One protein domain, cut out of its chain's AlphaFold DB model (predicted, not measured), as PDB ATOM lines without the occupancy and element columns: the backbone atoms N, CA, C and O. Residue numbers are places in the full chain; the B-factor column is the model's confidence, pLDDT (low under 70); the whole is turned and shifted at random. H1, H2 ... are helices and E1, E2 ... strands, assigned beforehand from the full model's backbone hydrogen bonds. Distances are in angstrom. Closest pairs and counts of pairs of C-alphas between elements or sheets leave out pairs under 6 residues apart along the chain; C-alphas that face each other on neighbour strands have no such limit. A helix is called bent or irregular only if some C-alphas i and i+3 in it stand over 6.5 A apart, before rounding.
ATOM      1  N   LYS A 194     112.317 109.106 138.171       97.50
ATOM      2  CA  LYS A 194     113.705 108.849 138.580       97.50
ATOM      3  C   LYS A 194     114.664 109.931 138.076       97.50
ATOM      4  O   LYS A 194     115.553 110.318 138.821       97.50
ATOM      5  N   GLN A 195     114.477 110.478 136.874       98.06
ATOM      6  CA  GLN A 195     115.274 111.628 136.420       98.06
ATOM      7  C   GLN A 195     114.986 112.877 137.270       98.06
ATOM      8  O   GLN A 195     115.922 113.561 137.676       98.06
ATOM      9  N   LEU A 196     113.723 113.133 137.629       97.50
ATOM     10  CA  LEU A 196     113.363 114.215 138.556       97.50
ATOM     11  C   LEU A 196     113.988 114.018 139.945       97.50
ATOM     12  O   LEU A 196     114.441 114.991 140.542       97.50
ATOM     13  N   ALA A 197     114.082 112.777 140.436       97.50
ATOM     14  CA  ALA A 197     114.785 112.447 141.676       97.50
ATOM     15  C   ALA A 197     116.278 112.805 141.605       97.50
ATOM     16  O   ALA A 197     116.803 113.426 142.531       97.50
ATOM     17  N   ILE A 198     116.954 112.470 140.498       98.12
ATOM     18  CA  ILE A 198     118.361 112.843 140.282       98.12
ATOM     19  C   ILE A 198     118.523 114.365 140.260       98.12
ATOM     20  O   ILE A 198     119.386 114.897 140.958       98.12
ATOM     21  N   LEU A 199     117.664 115.080 139.530       96.75
ATOM     22  CA  LEU A 199     117.704 116.543 139.464       96.75
ATOM     23  C   LEU A 199     117.401 117.200 140.824       96.75
ATOM     24  O   LEU A 199     118.056 118.178 141.186       96.75
ATOM     25  N   ALA A 200     116.475 116.643 141.614       95.44
ATOM     26  CA  ALA A 200     116.193 117.093 142.980       95.44
ATOM     27  C   ALA A 200     117.412 116.893 143.892       95.44
ATOM     28  O   ALA A 200     117.765 117.780 144.672       95.44
ATOM     29  N   GLY A 201     118.093 115.751 143.761       94.06
ATOM     30  CA  GLY A 201     119.327 115.462 144.482       94.06
ATOM     31  C   GLY A 201     120.464 116.411 144.102       94.06
ATOM     32  O   GLY A 201     121.115 116.968 144.986       94.06
ATOM     33  N   PHE A 202     120.656 116.680 142.808       93.88
ATOM     34  CA  PHE A 202     121.644 117.650 142.329       93.88
ATOM     35  C   PHE A 202     121.371 119.059 142.855       93.88
ATOM     36  O   PHE A 202     122.305 119.742 143.276       93.88
ATOM     37  N   ALA A 203     120.106 119.478 142.883       89.19
ATOM     38  CA  ALA A 203     119.710 120.769 143.428       89.19
ATOM     39  C   ALA A 203     119.955 120.898 144.942       89.19
ATOM     40  O   ALA A 203     120.162 122.008 145.434       89.19
ATOM     41  N   ARG A 204     119.922 119.785 145.688       86.88
ATOM     42  CA  ARG A 204     120.135 119.771 147.141       86.88
ATOM     43  C   ARG A 204     121.597 119.603 147.553       86.88
ATOM     44  O   ARG A 204     122.062 120.325 148.430       86.88
ATOM     45  N   GLY A 205     122.263 118.577 147.036       84.06
ATOM     46  CA  GLY A 205     123.576 118.123 147.515       84.06
ATOM     47  C   GLY A 205     124.658 118.114 146.440       84.06
ATOM     48  O   GLY A 205     125.800 117.778 146.730       84.06
ATOM     49  N   GLY A 206     124.322 118.487 145.201       88.62
ATOM     50  CA  GLY A 206     125.245 118.445 144.071       88.62
ATOM     51  C   GLY A 206     125.427 117.046 143.473       88.62
ATOM     52  O   GLY A 206     124.888 116.050 143.962       88.62
ATOM     53  N   LYS A 207     126.187 116.978 142.371       92.75
ATOM     54  CA  LYS A 207     126.413 115.731 141.622       92.75
ATOM     55  C   LYS A 207     127.168 114.691 142.445       92.75
ATOM     56  O   LYS A 207     126.785 113.525 142.449       92.75
ATOM     57  N   ASP A 208     128.205 115.115 143.161       92.56
ATOM     58  CA  ASP A 208     129.090 114.205 143.895       92.56
ATOM     59  C   ASP A 208     128.374 113.484 145.032       92.56
ATOM     60  O   ASP A 208     128.582 112.285 145.216       92.56
ATOM     61  N   TRP A 209     127.472 114.175 145.733       91.31
ATOM     62  CA  TRP A 209     126.644 113.562 146.769       91.31
ATOM     63  C   TRP A 209     125.755 112.458 146.191       91.31
ATOM     64  O   TRP A 209     125.825 111.314 146.634       91.31
ATOM     65  N   VAL A 210     124.989 112.760 145.135       95.31
ATOM     66  CA  VAL A 210     124.104 111.776 144.484       95.31
ATOM     67  C   VAL A 210     124.898 110.580 143.948       95.31
ATOM     68  O   VAL A 210     124.536 109.430 144.200       95.31
ATOM     69  N   LYS A 211     126.015 110.832 143.254       96.31
ATOM     70  CA  LYS A 211     126.890 109.783 142.704       96.31
ATOM     71  C   LYS A 211     127.493 108.919 143.804       96.31
ATOM     72  O   LYS A 211     127.519 107.696 143.674       96.31
ATOM     73  N   GLY A 212     127.966 109.543 144.882       94.00
ATOM     74  CA  GLY A 212     128.486 108.856 146.058       94.00
ATOM     75  C   GLY A 212     127.438 107.931 146.662       94.00
ATOM     76  O   GLY A 212     127.707 106.744 146.856       94.00
ATOM     77  N   CYS A 213     126.218 108.431 146.856       94.12
ATOM     78  CA  CYS A 213     125.171 107.649 147.491       94.12
ATOM     79  C   CYS A 213     124.644 106.494 146.633       94.12
ATOM     80  O   CYS A 213     124.443 105.386 147.139       94.12
ATOM     81  N   ILE A 214     124.489 106.690 145.323       95.88
ATOM     82  CA  ILE A 214     124.120 105.600 144.405       95.88
ATOM     83  C   ILE A 214     125.239 104.551 144.338       95.88
ATOM     84  O   ILE A 214     124.979 103.352 144.449       95.88
ATOM     85  N   LYS A 215     126.505 104.976 144.269       94.62
ATOM     86  CA  LYS A 215     127.656 104.063 144.302       94.62
ATOM     87  C   LYS A 215     127.693 103.229 145.585       94.62
ATOM     88  O   LYS A 215     127.940 102.025 145.507       94.62
ATOM     89  N   ASN A 216     127.435 103.839 146.740       92.56
ATOM     90  CA  ASN A 216     127.359 103.131 148.019       92.56
ATOM     91  C   ASN A 216     126.195 102.135 148.035       92.56
ATOM     92  O   ASN A 216     126.383 100.984 148.412       92.56
ATOM     93  N   THR A 217     125.034 102.524 147.503       93.19
ATOM     94  CA  THR A 217     123.871 101.630 147.338       93.19
ATOM     95  C   THR A 217     124.209 100.411 146.493       93.19
ATOM     96  O   THR A 217     123.859  99.280 146.837       93.19
ATOM     97  N   ASN A 218     124.928 100.607 145.390       91.31
ATOM     98  CA  ASN A 218     125.345  99.522 144.506       91.31
ATOM     99  C   ASN A 218     126.323  98.571 145.206       91.31
ATOM    100  O   ASN A 218     126.201  97.355 145.053       91.31
ATOM    101  N   LYS A 219     127.217  99.117 146.035       89.44
ATOM    102  CA  LYS A 219     128.228  98.383 146.807       89.44
ATOM    103  C   LYS A 219     127.762  97.888 148.174       89.44
ATOM    104  O   LYS A 219     128.595  97.357 148.901       89.44
ATOM    105  N   LEU A 220     126.490  98.060 148.522       86.06
ATOM    106  CA  LEU A 220     125.962  97.652 149.817       86.06
ATOM    107  C   LEU A 220     126.197  96.146 150.027       86.06
ATOM    108  O   LEU A 220     125.645  95.329 149.287       86.06
ATOM    109  N   LYS A 221     127.066  95.816 150.987       74.31
ATOM    110  CA  LYS A 221     127.449  94.445 151.369       74.31
ATOM    111  C   LYS A 221     127.004  94.085 152.784       74.31
ATOM    112  O   LYS A 221     126.778  92.915 153.063       74.31
ATOM    113  N   ASP A 222     126.822  95.099 153.625       72.00
ATOM    114  CA  ASP A 222     126.548  94.971 155.051       72.00
ATOM    115  C   ASP A 222     125.370  95.899 155.410       72.00
ATOM    116  O   ASP A 222     124.869  96.648 154.568       72.00
ATOM    117  N   ASN A 223     124.951  95.906 156.678       72.12
ATOM    118  CA  ASN A 223     123.870  96.770 157.172       72.12
ATOM    119  C   ASN A 223     124.288  98.242 157.400       72.12
ATOM    120  O   ASN A 223     123.549  98.987 158.045       72.12
ATOM    121  N   ASP A 224     125.450  98.673 156.896       81.06
ATOM    122  CA  ASP A 224     125.828 100.089 156.895       81.06
ATOM    123  C   ASP A 224     125.099 100.819 155.763       81.06
ATOM    124  O   ASP A 224     125.497 100.790 154.598       81.06
ATOM    125  N   LEU A 225     123.975 101.434 156.124       85.06
ATOM    126  CA  LEU A 225     123.115 102.152 155.189       85.06
ATOM    127  C   LEU A 225     123.571 103.603 154.983       85.06
ATOM    128  O   LEU A 225     122.976 104.299 154.154       85.06
ATOM    129  N   VAL A 226     124.591 104.066 155.720       85.62
ATOM    130  CA  VAL A 226     124.976 105.478 155.756       85.62
ATOM    131  C   VAL A 226     125.423 105.959 154.385       85.62
ATOM    132  O   VAL A 226     126.334 105.414 153.760       85.62
ATOM    133  N   GLY A 227     124.771 107.019 153.905       86.00
ATOM    134  CA  GLY A 227     125.104 107.610 152.617       86.00
ATOM    135  C   GLY A 227     124.809 106.675 151.447       86.00
ATOM    136  O   GLY A 227     125.556 106.703 150.476       86.00
ATOM    137  N   THR A 228     123.776 105.839 151.534       92.38
ATOM    138  CA  THR A 228     123.142 105.162 150.386       92.38
ATOM    139  C   THR A 228     122.009 106.028 149.825       92.38
ATOM    140  O   THR A 228     121.746 107.099 150.344       92.38
ATOM    141  N   MET A 229     121.340 105.645 148.738       94.31
ATOM    142  CA  MET A 229     120.229 106.407 148.171       94.31
ATOM    143  C   MET A 229     119.150 105.497 147.601       94.31
ATOM    144  O   MET A 229     119.426 104.589 146.819       94.31
ATOM    145  N   CYS A 230     117.900 105.801 147.934       94.94
ATOM    146  CA  CYS A 230     116.744 105.246 147.241       94.94
ATOM    147  C   CYS A 230     115.699 106.328 146.966       94.94
ATOM    148  O   CYS A 230     115.705 107.389 147.593       94.94
ATOM    149  N   MET A 231     114.790 106.037 146.041       96.88
ATOM    150  CA  MET A 231     113.619 106.861 145.760       96.88
ATOM    151  C   MET A 231     112.353 106.185 146.280       96.88
ATOM    152  O   MET A 231     112.109 105.014 146.001       96.88
ATOM    153  N   GLY A 232     111.495 106.923 146.970       95.56
ATOM    154  CA  GLY A 232     110.186 106.438 147.385       95.56
ATOM    155  C   GLY A 232     109.053 107.382 147.014       95.56
ATOM    156  O   GLY A 232     109.252 108.465 146.466       95.56
ATOM    157  N   TYR A 233     107.841 106.936 147.325       95.44
ATOM    158  CA  TYR A 233     106.611 107.694 147.152       95.44
ATOM    159  C   TYR A 233     105.804 107.641 148.449       95.44
ATOM    160  O   TYR A 233     105.628 106.570 149.035       95.44
ATOM    161  N   ASN A 234     105.335 108.798 148.909       88.38
ATOM    162  CA  ASN A 234     104.507 108.930 150.097       88.38
ATOM    163  C   ASN A 234     103.062 109.231 149.689       88.38
ATOM    164  O   ASN A 234     102.710 110.356 149.339       88.38
ATOM    165  N   SER A 235     102.203 108.218 149.798       84.62
ATOM    166  CA  SER A 235     100.793 108.311 149.410       84.62
ATOM    167  C   SER A 235      99.955 109.250 150.282       84.62
ATOM    168  O   SER A 235      98.870 109.642 149.867       84.62
ATOM    169  N   LYS A 236     100.419 109.628 151.482       81.56
ATOM    170  CA  LYS A 236      99.651 110.502 152.387       81.56
ATOM    171  C   LYS A 236      99.663 111.963 151.956       81.56
ATOM    172  O   LYS A 236      98.755 112.704 152.313       81.56
ATOM    173  N   ASN A 237     100.716 112.386 151.267       80.69
ATOM    174  CA  ASN A 237     100.895 113.770 150.845       80.69
ATOM    175  C   ASN A 237     101.176 113.902 149.344       80.69
ATOM    176  O   ASN A 237     101.515 115.002 148.918       80.69
ATOM    177  N   ASP A 238     101.032 112.811 148.585       81.38
ATOM    178  CA  ASP A 238     101.218 112.760 147.132       81.38
ATOM    179  C   ASP A 238     102.561 113.366 146.687       81.38
ATOM    180  O   ASP A 238     102.639 114.227 145.815       81.38
ATOM    181  N   ASN A 239     103.647 112.968 147.362       87.81
ATOM    182  CA  ASN A 239     104.999 113.412 147.019       87.81
ATOM    183  C   ASN A 239     105.954 112.234 146.859       87.81
ATOM    184  O   ASN A 239     105.908 111.252 147.608       87.81
ATOM    185  N   TYR A 240     106.897 112.388 145.935       96.44
ATOM    186  CA  TYR A 240     108.077 111.541 145.877       96.44
ATOM    187  C   TYR A 240     109.123 112.025 146.876       96.44
ATOM    188  O   TYR A 240     109.079 113.155 147.367       96.44
ATOM    189  N   TYR A 241     110.074 111.159 147.195       95.50
ATOM    190  CA  TYR A 241     111.235 111.537 147.980       95.50
ATOM    191  C   TYR A 241     112.469 110.752 147.550       95.50
ATOM    192  O   TYR A 241     112.358 109.625 147.070       95.50
ATOM    193  N   ILE A 242     113.637 111.349 147.751       95.25
ATOM    194  CA  ILE A 242     114.902 110.624 147.841       95.25
ATOM    195  C   ILE A 242     115.337 110.577 149.299       95.25
ATOM    196  O   ILE A 242     115.124 111.536 150.043       95.25
ATOM    197  N   ASP A 243     115.925 109.456 149.695       91.12
ATOM    198  CA  ASP A 243     116.474 109.244 151.030       91.12
ATOM    199  C   ASP A 243     117.942 108.845 150.905       91.12
ATOM    200  O   ASP A 243     118.240 107.763 150.395       91.12
ATOM    201  N   GLY A 244     118.831 109.749 151.328       83.50
ATOM    202  CA  GLY A 244     120.279 109.554 151.358       83.50
ATOM    203  C   GLY A 244     120.790 108.725 152.550       83.50
ATOM    204  O   GLY A 244     122.004 108.613 152.723       83.50
ATOM    205  N   HIS A 245     119.888 108.212 153.400       76.94
ATOM    206  CA  HIS A 245     120.147 107.361 154.567       76.94
ATOM    207  C   HIS A 245     121.360 107.772 155.425       76.94
ATOM    208  O   HIS A 245     122.066 106.915 155.934       76.94
ATOM    209  N   GLY A 246     121.639 109.065 155.597       62.66
ATOM    210  CA  GLY A 246     122.667 109.546 156.533       62.66
ATOM    211  C   GLY A 246     122.044 109.931 157.870       62.66
ATOM    212  O   GLY A 246     122.267 109.301 158.898       62.66
ATOM    213  N   ASP A 247     121.193 110.949 157.821       65.25
ATOM    214  CA  ASP A 247     120.303 111.385 158.892       65.25
ATOM    215  C   ASP A 247     119.024 111.994 158.275       65.25
ATOM    216  O   ASP A 247     118.853 112.022 157.050       65.25
ATOM    217  N   GLY A 248     118.119 112.519 159.109       61.03
ATOM    218  CA  GLY A 248     116.874 113.146 158.646       61.03
ATOM    219  C   GLY A 248     117.056 114.350 157.705       61.03
ATOM    220  O   GLY A 248     116.087 114.764 157.070       61.03
ATOM    221  N   THR A 249     118.266 114.903 157.567       66.81
ATOM    222  CA  THR A 249     118.562 116.009 156.638       66.81
ATOM    223  C   THR A 249     118.802 115.549 155.207       66.81
ATOM    224  O   THR A 249     118.723 116.352 154.276       66.81
ATOM    225  N   THR A 250     119.064 114.254 155.026       79.62
ATOM    226  CA  THR A 250     119.351 113.651 153.720       79.62
ATOM    227  C   THR A 250     118.092 113.312 152.919       79.62
ATOM    228  O   THR A 250     118.191 112.888 151.766       79.62
ATOM    229  N   VAL A 251     116.908 113.539 153.501       88.81
ATOM    230  CA  VAL A 251     115.621 113.342 152.834       88.81
ATOM    231  C   VAL A 251     115.232 114.593 152.053       88.81
ATOM    232  O   VAL A 251     115.091 115.686 152.608       88.81
ATOM    233  N   VAL A 252     114.979 114.416 150.758       92.06
ATOM    234  CA  VAL A 252     114.436 115.463 149.889       92.06
ATOM    235  C   VAL A 252     113.115 114.979 149.332       92.06
ATOM    236  O   VAL A 252     113.076 114.069 148.508       92.06
ATOM    237  N   THR A 253     112.025 115.602 149.765       94.06
ATOM    238  CA  THR A 253     110.725 115.429 149.107       94.06
ATOM    239  C   THR A 253     110.699 116.242 147.823       94.06
ATOM    240  O   THR A 253     111.254 117.341 147.787       94.06
ATOM    241  N   PHE A 254     110.085 115.717 146.769       95.19
ATOM    242  CA  PHE A 254     109.973 116.424 145.505       95.19
ATOM    243  C   PHE A 254     108.696 116.064 144.745       95.19
ATOM    244  O   PHE A 254     108.136 114.975 144.890       95.19
ATOM    245  N   LYS A 255     108.259 116.997 143.902       92.75
ATOM    246  CA  LYS A 255     107.211 116.801 142.901       92.75
ATOM    247  C   LYS A 255     107.420 117.754 141.734       92.75
ATOM    248  O   LYS A 255     107.993 118.832 141.901       92.75
ATOM    249  N   GLN A 256     106.939 117.360 140.566       90.00
ATOM    250  CA  GLN A 256     106.847 118.268 139.434       90.00
ATOM    251  C   GLN A 256     105.500 118.989 139.473       90.00
ATOM    252  O   GLN A 256     104.451 118.354 139.550       90.00
ATOM    253  N   GLU A 257     105.537 120.314 139.404       85.06
ATOM    254  CA  GLU A 257     104.366 121.167 139.214       85.06
ATOM    255  C   GLU A 257     104.588 121.959 137.928       85.06
ATOM    256  O   GLU A 257     105.366 122.908 137.919       85.06
ATOM    257  N   GLY A 258     103.963 121.544 136.822       82.62
ATOM    258  CA  GLY A 258     104.186 122.180 135.521       82.62
ATOM    259  C   GLY A 258     105.653 122.113 135.086       82.62
ATOM    260  O   GLY A 258     106.209 121.024 134.924       82.62
ATOM    261  N   ASN A 259     106.275 123.283 134.919       80.94
ATOM    262  CA  ASN A 259     107.683 123.420 134.534       80.94
ATOM    263  C   ASN A 259     108.616 123.593 135.741       80.94
ATOM    264  O   ASN A 259     109.785 123.931 135.559       80.94
ATOM    265  N   MET A 260     108.129 123.358 136.960       79.81
ATOM    266  CA  MET A 260     108.909 123.462 138.190       79.81
ATOM    267  C   MET A 260     109.156 122.094 138.806       79.81
ATOM    268  O   MET A 260     108.247 121.275 138.944       79.81
ATOM    269  N   LEU A 261     110.377 121.894 139.284       89.06
ATOM    270  CA  LEU A 261     110.680 120.888 140.286       89.06
ATOM    271  C   LEU A 261     110.565 121.541 141.663       89.06
ATOM    272  O   LEU A 261     111.399 122.361 142.055       89.06
ATOM    273  N   VAL A 262     109.512 121.190 142.396       86.38
ATOM    274  CA  VAL A 262     109.322 121.630 143.777       86.38
ATOM    275  C   VAL A 262     110.012 120.626 144.680       86.38
ATOM    276  O   VAL A 262     109.670 119.449 144.664       86.38
ATOM    277  N   THR A 263     110.978 121.081 145.470       90.50
ATOM    278  CA  THR A 263     111.679 120.257 146.458       90.50
ATOM    279  C   THR A 263     111.418 120.784 147.857       90.50
ATOM    280  O   THR A 263     111.236 121.982 148.046       90.50
ATOM    281  N   LYS A 264     111.423 119.911 148.859       87.12
ATOM    282  CA  LYS A 264     111.400 120.308 150.263       87.12
ATOM    283  C   LYS A 264     112.341 119.435 151.073       87.12
ATOM    284  O   LYS A 264     112.275 118.207 150.995       87.12
ATOM    285  N   HIS A 265     113.223 120.084 151.822       86.62
ATOM    286  CA  HIS A 265     114.316 119.459 152.562       86.62
ATOM    287  C   HIS A 265     114.747 120.335 153.738       86.62
ATOM    288  O   HIS A 265     114.390 121.508 153.817       86.62
ATOM    289  N   ASN A 266     115.529 119.753 154.635       82.75
ATOM    290  CA  ASN A 266     116.199 120.472 155.707       82.75
ATOM    291  C   ASN A 266     117.389 121.264 155.131       82.75
ATOM    292  O   ASN A 266     118.181 120.700 154.361       82.75
ATOM    293  N   ASP A 267     117.479 122.554 155.448       76.31
ATOM    294  CA  ASP A 267     118.464 123.479 154.871       76.31
ATOM    295  C   ASP A 267     119.819 123.514 155.594       76.31
ATOM    296  O   ASP A 267     120.738 124.154 155.090       76.31
ATOM    297  N   LEU A 268     119.960 122.789 156.711       74.38
ATOM    298  CA  LEU A 268     121.181 122.699 157.521       74.38
ATOM    299  C   LEU A 268     121.647 124.026 158.142       74.38
ATOM    300  O   LEU A 268     122.823 124.148 158.484       74.38
ATOM    301  N   THR A 269     120.767 125.021 158.284       75.06
ATOM    302  CA  THR A 269     121.151 126.332 158.839       75.06
ATOM    303  C   THR A 269     120.995 126.439 160.357       75.06
ATOM    304  O   THR A 269     121.474 127.403 160.952       75.06
ATOM    305  N   GLY A 270     120.339 125.475 161.005       68.44
ATOM    306  CA  GLY A 270     120.183 125.442 162.458       68.44
ATOM    307  C   GLY A 270     121.346 124.750 163.172       68.44
ATOM    308  O   GLY A 270     122.070 123.950 162.588       68.44
ATOM    309  N   ASP A 271     121.454 124.977 164.484       76.12
ATOM    310  CA  ASP A 271     122.502 124.392 165.349       76.12
ATOM    311  C   ASP A 271     122.506 122.849 165.399       76.12
ATOM    312  O   ASP A 271     123.399 122.220 165.966       76.12
ATOM    313  N   SER A 272     121.467 122.217 164.854       76.06
ATOM    314  CA  SER A 272     121.317 120.774 164.745       76.06
ATOM    315  C   SER A 272     120.387 120.412 163.586       76.06
ATOM    316  O   SER A 272     119.609 121.236 163.096       76.06
ATOM    317  N   VAL A 273     120.378 119.127 163.221       70.12
ATOM    318  CA  VAL A 273     119.390 118.539 162.300       70.12
ATOM    319  C   VAL A 273     117.955 118.867 162.724       70.12
ATOM    320  O   VAL A 273     117.126 119.224 161.891       70.12
ATOM    321  N   GLY A 274     117.659 118.765 164.025       69.88
ATOM    322  CA  GLY A 274     116.311 118.955 164.564       69.88
ATOM    323  C   GLY A 274     115.869 120.416 164.672       69.88
ATOM    324  O   GLY A 274     114.668 120.674 164.700       69.88
ATOM    325  N   SER A 275     116.811 121.361 164.732       74.06
ATOM    326  CA  SER A 275     116.528 122.802 164.805       74.06
ATOM    327  C   SER A 275     116.606 123.509 163.453       74.06
ATOM    328  O   SER A 275     116.148 124.644 163.344       74.06
ATOM    329  N   SER A 276     117.150 122.853 162.425       72.62
ATOM    330  CA  SER A 276     117.221 123.408 161.073       72.62
ATOM    331  C   SER A 276     115.836 123.439 160.409       72.62
ATOM    332  O   SER A 276     115.106 122.439 160.456       72.62
ATOM    333  N   PRO A 277     115.436 124.566 159.797       76.19
ATOM    334  CA  PRO A 277     114.134 124.685 159.165       76.19
ATOM    335  C   PRO A 277     114.001 123.803 157.916       76.19
ATOM    336  O   PRO A 277     114.948 123.496 157.190       76.19
ATOM    337  N   MET A 278     112.757 123.409 157.638       78.75
ATOM    338  CA  MET A 278     112.399 122.797 156.362       78.75
ATOM    339  C   MET A 278     112.141 123.898 155.342       78.75
ATOM    340  O   MET A 278     111.169 124.645 155.470       78.75
ATOM    341  N   VAL A 279     112.947 123.944 154.291       77.88
ATOM    342  CA  VAL A 279     112.762 124.875 153.178       77.88
ATOM    343  C   VAL A 279     112.058 124.177 152.027       77.88
ATOM    344  O   VAL A 279     112.269 122.989 151.779       77.88
ATOM    345  N   THR A 280     111.200 124.915 151.329       83.19
ATOM    346  CA  THR A 280     110.611 124.489 150.057       83.19
ATOM    347  C   THR A 280     111.269 125.312 148.965       83.19
ATOM    348  O   THR A 280     111.324 126.522 149.101       83.19
ATOM    349  N   LYS A 281     111.770 124.683 147.905       79.69
ATOM    350  CA  LYS A 281     112.341 125.372 146.746       79.69
ATOM    351  C   LYS A 281     111.525 125.044 145.520       79.69
ATOM    352  O   LYS A 281     111.214 123.878 145.284       79.69
ATOM    353  N   ARG A 282     111.225 126.059 144.722       82.81
ATOM    354  CA  ARG A 282     110.572 125.921 143.423       82.81
ATOM    355  C   ARG A 282     111.621 126.219 142.361       82.81
ATOM    356  O   ARG A 282     112.002 127.369 142.197       82.81
ATOM    357  N   ILE A 283     112.093 125.192 141.660       82.19
ATOM    358  CA  ILE A 283     113.208 125.321 140.717       82.19
ATOM    359  C   ILE A 283     112.686 125.139 139.290       82.19
ATOM    360  O   ILE A 283     112.145 124.069 138.998       82.19
ATOM    361  N   PRO A 284     112.883 126.109 138.380       83.06
ATOM    362  CA  PRO A 284     112.553 125.925 136.973       83.06
ATOM    363  C   PRO A 284     113.286 124.718 136.395       83.06
ATOM    364  O   PRO A 284     114.514 124.626 136.462       83.06
ATOM    365  N   LEU A 285     112.549 123.802 135.770       84.69
ATOM    366  CA  LEU A 285     113.136 122.676 135.045       84.69
ATOM    367  C   LEU A 285     114.093 123.181 133.968       84.69
ATOM    368  O   LEU A 285     115.133 122.572 133.764       84.69
ATOM    369  N   GLN A 286     113.819 124.340 133.368       81.56
ATOM    370  CA  GLN A 286     114.735 124.991 132.436       81.56
ATOM    371  C   GLN A 286     116.099 125.318 133.062       81.56
ATOM    372  O   GLN A 286     117.135 125.154 132.420       81.56
ATOM    373  N   GLN A 287     116.122 125.752 134.324       80.62
ATOM    374  CA  GLN A 287     117.363 126.012 135.053       80.62
ATOM    375  C   GLN A 287     118.131 124.709 135.299       80.62
ATOM    376  O   GLN A 287     119.350 124.668 135.135       80.62
ATOM    377  N   LEU A 288     117.422 123.637 135.657       87.88
ATOM    378  CA  LEU A 288     118.015 122.314 135.856       87.88
ATOM    379  C   LEU A 288     118.521 121.717 134.539       87.88
ATOM    380  O   LEU A 288     119.607 121.147 134.519       87.88
ATOM    381  N   VAL A 289     117.793 121.916 133.439       86.94
ATOM    382  CA  VAL A 289     118.201 121.510 132.090       86.94
ATOM    383  C   VAL A 289     119.487 122.221 131.698       86.94
ATOM    384  O   VAL A 289     120.473 121.565 131.383       86.94
ATOM    385  N   SER A 290     119.516 123.549 131.801       80.75
ATOM    386  CA  SER A 290     120.698 124.343 131.454       80.75
ATOM    387  C   SER A 290     121.921 124.005 132.311       80.75
ATOM    388  O   SER A 290     123.042 124.138 131.839       80.75
ATOM    389  N   LYS A 291     121.723 123.588 133.569       85.88
ATOM    390  CA  LYS A 291     122.819 123.331 134.516       85.88
ATOM    391  C   LYS A 291     123.296 121.876 134.546       85.88
ATOM    392  O   LYS A 291     124.445 121.632 134.900       85.88
ATOM    393  N   TYR A 292     122.411 120.919 134.277       91.00
ATOM    394  CA  TYR A 292     122.661 119.499 134.542       91.00
ATOM    395  C   TYR A 292     122.208 118.551 133.428       91.00
ATOM    396  O   TYR A 292     122.361 117.343 133.593       91.00
ATOM    397  N   TYR A 293     121.627 119.053 132.337       92.00
ATOM    398  CA  TYR A 293     121.061 118.230 131.261       92.00
ATOM    399  C   TYR A 293     121.210 118.901 129.880       92.00
ATOM    400  O   TYR A 293     120.388 118.698 128.985       92.00
ATOM    401  N   SER A 294     122.227 119.753 129.709       84.69
ATOM    402  CA  SER A 294     122.374 120.608 128.524       84.69
ATOM    403  C   SER A 294     123.173 119.928 127.410       84.69
ATOM    404  O   SER A 294     122.853 120.073 126.230       84.69
ATOM    405  N   THR A 295     124.173 119.129 127.785       86.88
ATOM    406  CA  THR A 295     125.048 118.389 126.864       86.88
ATOM    407  C   THR A 295     124.703 116.900 126.831       86.88
ATOM    408  O   THR A 295     124.182 116.361 127.803       86.88
ATOM    409  N   GLU A 296     125.041 116.192 125.749       91.50
ATOM    410  CA  GLU A 296     124.807 114.737 125.656       91.50
ATOM    411  C   GLU A 296     125.479 113.947 126.792       91.50
ATOM    412  O   GLU A 296     124.891 113.008 127.325       91.50
ATOM    413  N   ALA A 297     126.668 114.370 127.234       93.50
ATOM    414  CA  ALA A 297     127.355 113.753 128.367       93.50
ATOM    415  C   ALA A 297     126.573 113.918 129.683       93.50
ATOM    416  O   ALA A 297     126.454 112.975 130.462       93.50
ATOM    417  N   GLU A 298     126.002 115.100 129.922       92.62
ATOM    418  CA  GLU A 298     125.161 115.362 131.093       92.62
ATOM    419  C   GLU A 298     123.842 114.592 131.045       92.62
ATOM    420  O   GLU A 298     123.413 114.042 132.061       92.62
ATOM    421  N   LYS A 299     123.226 114.504 129.860       95.38
ATOM    422  CA  LYS A 299     122.022 113.694 129.655       95.38
ATOM    423  C   LYS A 299     122.290 112.237 130.001       95.38
ATOM    424  O   LYS A 299     121.578 111.649 130.812       95.38
ATOM    425  N   GLN A 300     123.373 111.684 129.458       96.88
ATOM    426  CA  GLN A 300     123.783 110.311 129.719       96.88
ATOM    427  C   GLN A 300     124.128 110.077 131.197       96.88
ATOM    428  O   GLN A 300     123.807 109.013 131.731       96.88
ATOM    429  N   GLU A 301     124.739 111.052 131.878       97.56
ATOM    430  CA  GLU A 301     125.012 110.982 133.319       97.56
ATOM    431  C   GLU A 301     123.710 110.878 134.126       97.56
ATOM    432  O   GLU A 301     123.550 109.943 134.914       97.56
ATOM    433  N   VAL A 302     122.755 111.785 133.900       97.75
ATOM    434  CA  VAL A 302     121.456 111.768 134.593       97.75
ATOM    435  C   VAL A 302     120.682 110.487 134.291       97.75
ATOM    436  O   VAL A 302     120.143 109.869 135.209       97.75
ATOM    437  N   ASP A 303     120.670 110.042 133.036       97.38
ATOM    438  CA  ASP A 303     119.968 108.827 132.622       97.38
ATOM    439  C   ASP A 303     120.583 107.566 133.242       97.38
ATOM    440  O   ASP A 303     119.863 106.638 133.614       97.38
ATOM    441  N   THR A 304     121.910 107.520 133.378       98.06
ATOM    442  CA  THR A 304     122.616 106.403 134.022       98.06
ATOM    443  C   THR A 304     122.304 106.361 135.512       98.06
ATOM    444  O   THR A 304     121.882 105.324 136.021       98.06
ATOM    445  N   LEU A 305     122.406 107.500 136.203       98.38
ATOM    446  CA  LEU A 305     122.078 107.581 137.627       98.38
ATOM    447  C   LEU A 305     120.605 107.245 137.888       98.38
ATOM    448  O   LEU A 305     120.298 106.522 138.831       98.38
ATOM    449  N   ALA A 306     119.688 107.699 137.029       98.12
ATOM    450  CA  ALA A 306     118.269 107.374 137.138       98.12
ATOM    451  C   ALA A 306     117.994 105.870 136.955       98.12
ATOM    452  O   ALA A 306     117.090 105.334 137.596       98.12
ATOM    453  N   LYS A 307     118.765 105.170 136.112       97.88
ATOM    454  CA  LYS A 307     118.670 103.707 135.954       97.88
ATOM    455  C   LYS A 307     119.206 102.959 137.175       97.88
ATOM    456  O   LYS A 307     118.604 101.967 137.577       97.88
ATOM    457  N   GLU A 308     120.305 103.434 137.756       97.50
ATOM    458  CA  GLU A 308     120.938 102.821 138.931       97.50
ATOM    459  C   GLU A 308     120.192 103.103 140.243       97.50
ATOM    460  O   GLU A 308     120.273 102.314 141.184       97.50
ATOM    461  N   LEU A 309     119.442 104.206 140.317       97.56
ATOM    462  CA  LEU A 309     118.670 104.574 141.497       97.56
ATOM    463  C   LEU A 309     117.586 103.531 141.792       97.56
ATOM    464  O   LEU A 309     116.627 103.371 141.029       97.56
ATOM    465  N   LEU A 310     117.703 102.851 142.931       96.81
ATOM    466  CA  LEU A 310     116.701 101.895 143.393       96.81
ATOM    467  C   LEU A 310     115.452 102.622 143.892       96.81
ATOM    468  O   LEU A 310     115.542 103.639 144.585       96.81
ATOM    469  N   ASP A 311     114.276 102.077 143.583       96.31
ATOM    470  CA  ASP A 311     113.083 102.451 144.336       96.31
ATOM    471  C   ASP A 311     113.119 101.845 145.753       96.31
ATOM    472  O   ASP A 311     113.886 100.921 146.038       96.31
ATOM    473  N   LYS A 312     112.288 102.359 146.664       93.38
ATOM    474  CA  LYS A 312     112.271 101.938 148.070       93.38
ATOM    475  C   LYS A 312     112.038 100.436 148.226       93.38
ATOM    476  O   LYS A 312     112.641  99.815 149.094       93.38
ATOM    477  N   LYS A 313     111.207  99.832 147.373       94.50
ATOM    478  CA  LYS A 313     110.907  98.396 147.428       94.50
ATOM    479  C   LYS A 313     112.118  97.568 146.992       94.50
ATOM    480  O   LYS A 313     112.438  96.574 147.639       94.50
ATOM    481  N   GLN A 314     112.791  97.975 145.917       95.62
ATOM    482  CA  GLN A 314     114.033  97.363 145.439       95.62
ATOM    483  C   GLN A 314     115.149  97.493 146.480       95.62
ATOM    484  O   GLN A 314     115.856  96.524 146.758       95.62
ATOM    485  N   TYR A 315     115.272  98.675 147.081       93.75
ATOM    486  CA  TYR A 315     116.234  98.954 148.137       93.75
ATOM    487  C   TYR A 315     115.994  98.068 149.368       93.75
ATOM    488  O   TYR A 315     116.907  97.378 149.815       93.75
ATOM    489  N   ASP A 316     114.753  97.986 149.855       91.94
ATOM    490  CA  ASP A 316     114.393  97.158 151.015       91.94
ATOM    491  C   ASP A 316     114.631  95.668 150.769       91.94
ATOM    492  O   ASP A 316     115.096  94.953 151.658       91.94
ATOM    493  N   ALA A 317     114.350  95.187 149.555       92.94
ATOM    494  CA  ALA A 317     114.657  93.815 149.169       92.94
ATOM    495  C   ALA A 317     116.169  93.541 149.206       92.94
ATOM    496  O   ALA A 317     116.586  92.495 149.709       92.94
ATOM    497  N   LYS A 318     116.985  94.493 148.731       91.69
ATOM    498  CA  LYS A 318     118.448  94.397 148.785       91.69
ATOM    499  C   LYS A 318     118.944  94.363 150.228       91.69
ATOM    500  O   LYS A 318     119.645  93.425 150.584       91.69
ATOM    501  N   VAL A 319     118.521  95.302 151.073       89.94
ATOM    502  CA  VAL A 319     118.902  95.334 152.498       89.94
ATOM    503  C   VAL A 319     118.507  94.036 153.204       89.94
ATOM    504  O   VAL A 319     119.320  93.424 153.891       89.94
ATOM    505  N   LYS A 320     117.278  93.552 152.981       89.56
ATOM    506  CA  LYS A 320     116.802  92.298 153.579       89.56
ATOM    507  C   LYS A 320     117.648  91.093 153.163       89.56
ATOM    508  O   LYS A 320     117.849  90.200 153.978       89.56
ATOM    509  N   SER A 321     118.141  91.058 151.923       88.94
ATOM    510  CA  SER A 321     118.995  89.962 151.448       88.94
ATOM    511  C   SER A 321     120.362  89.899 152.135       88.94
ATOM    512  O   SER A 321     120.947  88.827 152.167       88.94
ATOM    513  N   LEU A 322     120.835  91.009 152.713       85.38
ATOM    514  CA  LEU A 322     122.107  91.089 153.443       85.38
ATOM    515  C   LEU A 322     121.978  90.687 154.921       85.38
ATOM    516  O   LEU A 322     122.978  90.509 155.606       85.38
ATOM    517  N   SER A 323     120.746  90.580 155.427       72.75
ATOM    518  CA  SER A 323     120.456  90.184 156.812       72.75
ATOM    519  C   SER A 323     120.213  88.677 156.981       72.75
ATOM    520  O   SER A 323     119.907  88.245 158.093       72.75
ATOM    521  N   ASN A 324     120.312  87.900 155.897       59.22
ATOM    522  CA  ASN A 324     120.190  86.437 155.873       59.22
ATOM    523  C   ASN A 324     121.556  85.797 155.626       59.22
ATOM    524  O   ASN A 324     121.767  84.689 156.160       59.22
TER     525      ASN A 324
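What this domain is: This is residues 194 to 324 of the 324 residues of an uncharacterized protein of Lactobacillus crispatus (UniProt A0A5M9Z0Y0). A strongly twisted sheet of five strands has arm H1a of the bent helix H1 across one face, and H1b and H3 pack on H1a's far side. H2 lies by the E4 and E5 end, H4 beside edge strand E1. There are 131 printed residues, with H1, E1 to E5, H2, H3 and H4 in order; the sheet, E1 E2 E3 E4 E5, is a meander, each strand the antiparallel neighbour of the one before. The class is mixed; the whole is compact, radius of gyration of the C-alphas 14.7 A, spans 45 by 39 by 28 A.

How they stand to each other: Start at Lys 194: H1, residues 194 to 218, assigned as one helix by its hydrogen bonds, is bent, C-alphas 204 and 207 being 9.3 A apart. H1a, residues 194 to 204, and H1b, residues 207 to 218, stand at a steep tilt of 51 degrees. H1a is on the sheet of E1 (230 to 234), E2 (239 to 243), E3 (251 to 257), E4 (260 to 266) and E5 (278 to 284), at a height of 7.3 A; its closest C-alphas with E3 are Ala 200 and Phe 254, 6.7 A. Neighbour strands form hairpins, within hydrogen-bond range at N 232 and O 241, 2.8 A; N 242 and O 252, 2.9 A; N 255 and O 262, 2.9 A; N 263 and O 281, 2.8 A. H2, residues 285 to 292, is on the same face as H1a. H3, residues 296 to 308, touches H1a about perpendicular at 73 degrees, closest at C-alphas Lys 194 and Ala 306, 5.0 A. H4, residues 312 to 322, is on the opposite face, over none of the strands; its closest C-alphas with E1 are Lys 312 and Gly 232, 5.0 A. In H1a, H1b, H2, H3 and H4 every O i to N i+4 pair is within hydrogen-bond range.

Where its parts are: Find C-alpha 194 at (113.705, 108.849, 138.580), where H1a begins, 15.3 A long; H1b measures 16.5 A. E3, E4 and E5 measure 19.3 A, 19.2 A and 19.6 A, and H3 18.3 A. H4, 15.6 A, ends at C-alpha 322 (122.107, 91.089, 153.443).

The domain as a whole: The farthest C-alphas, Gln 286 and Asn 324, are 45.4 A apart. The printed part has no cut; the links H1 to E1 and E4 to E5 are long, and pLDDT is under 70 at residues 246 to 249, 270, 274 and 324.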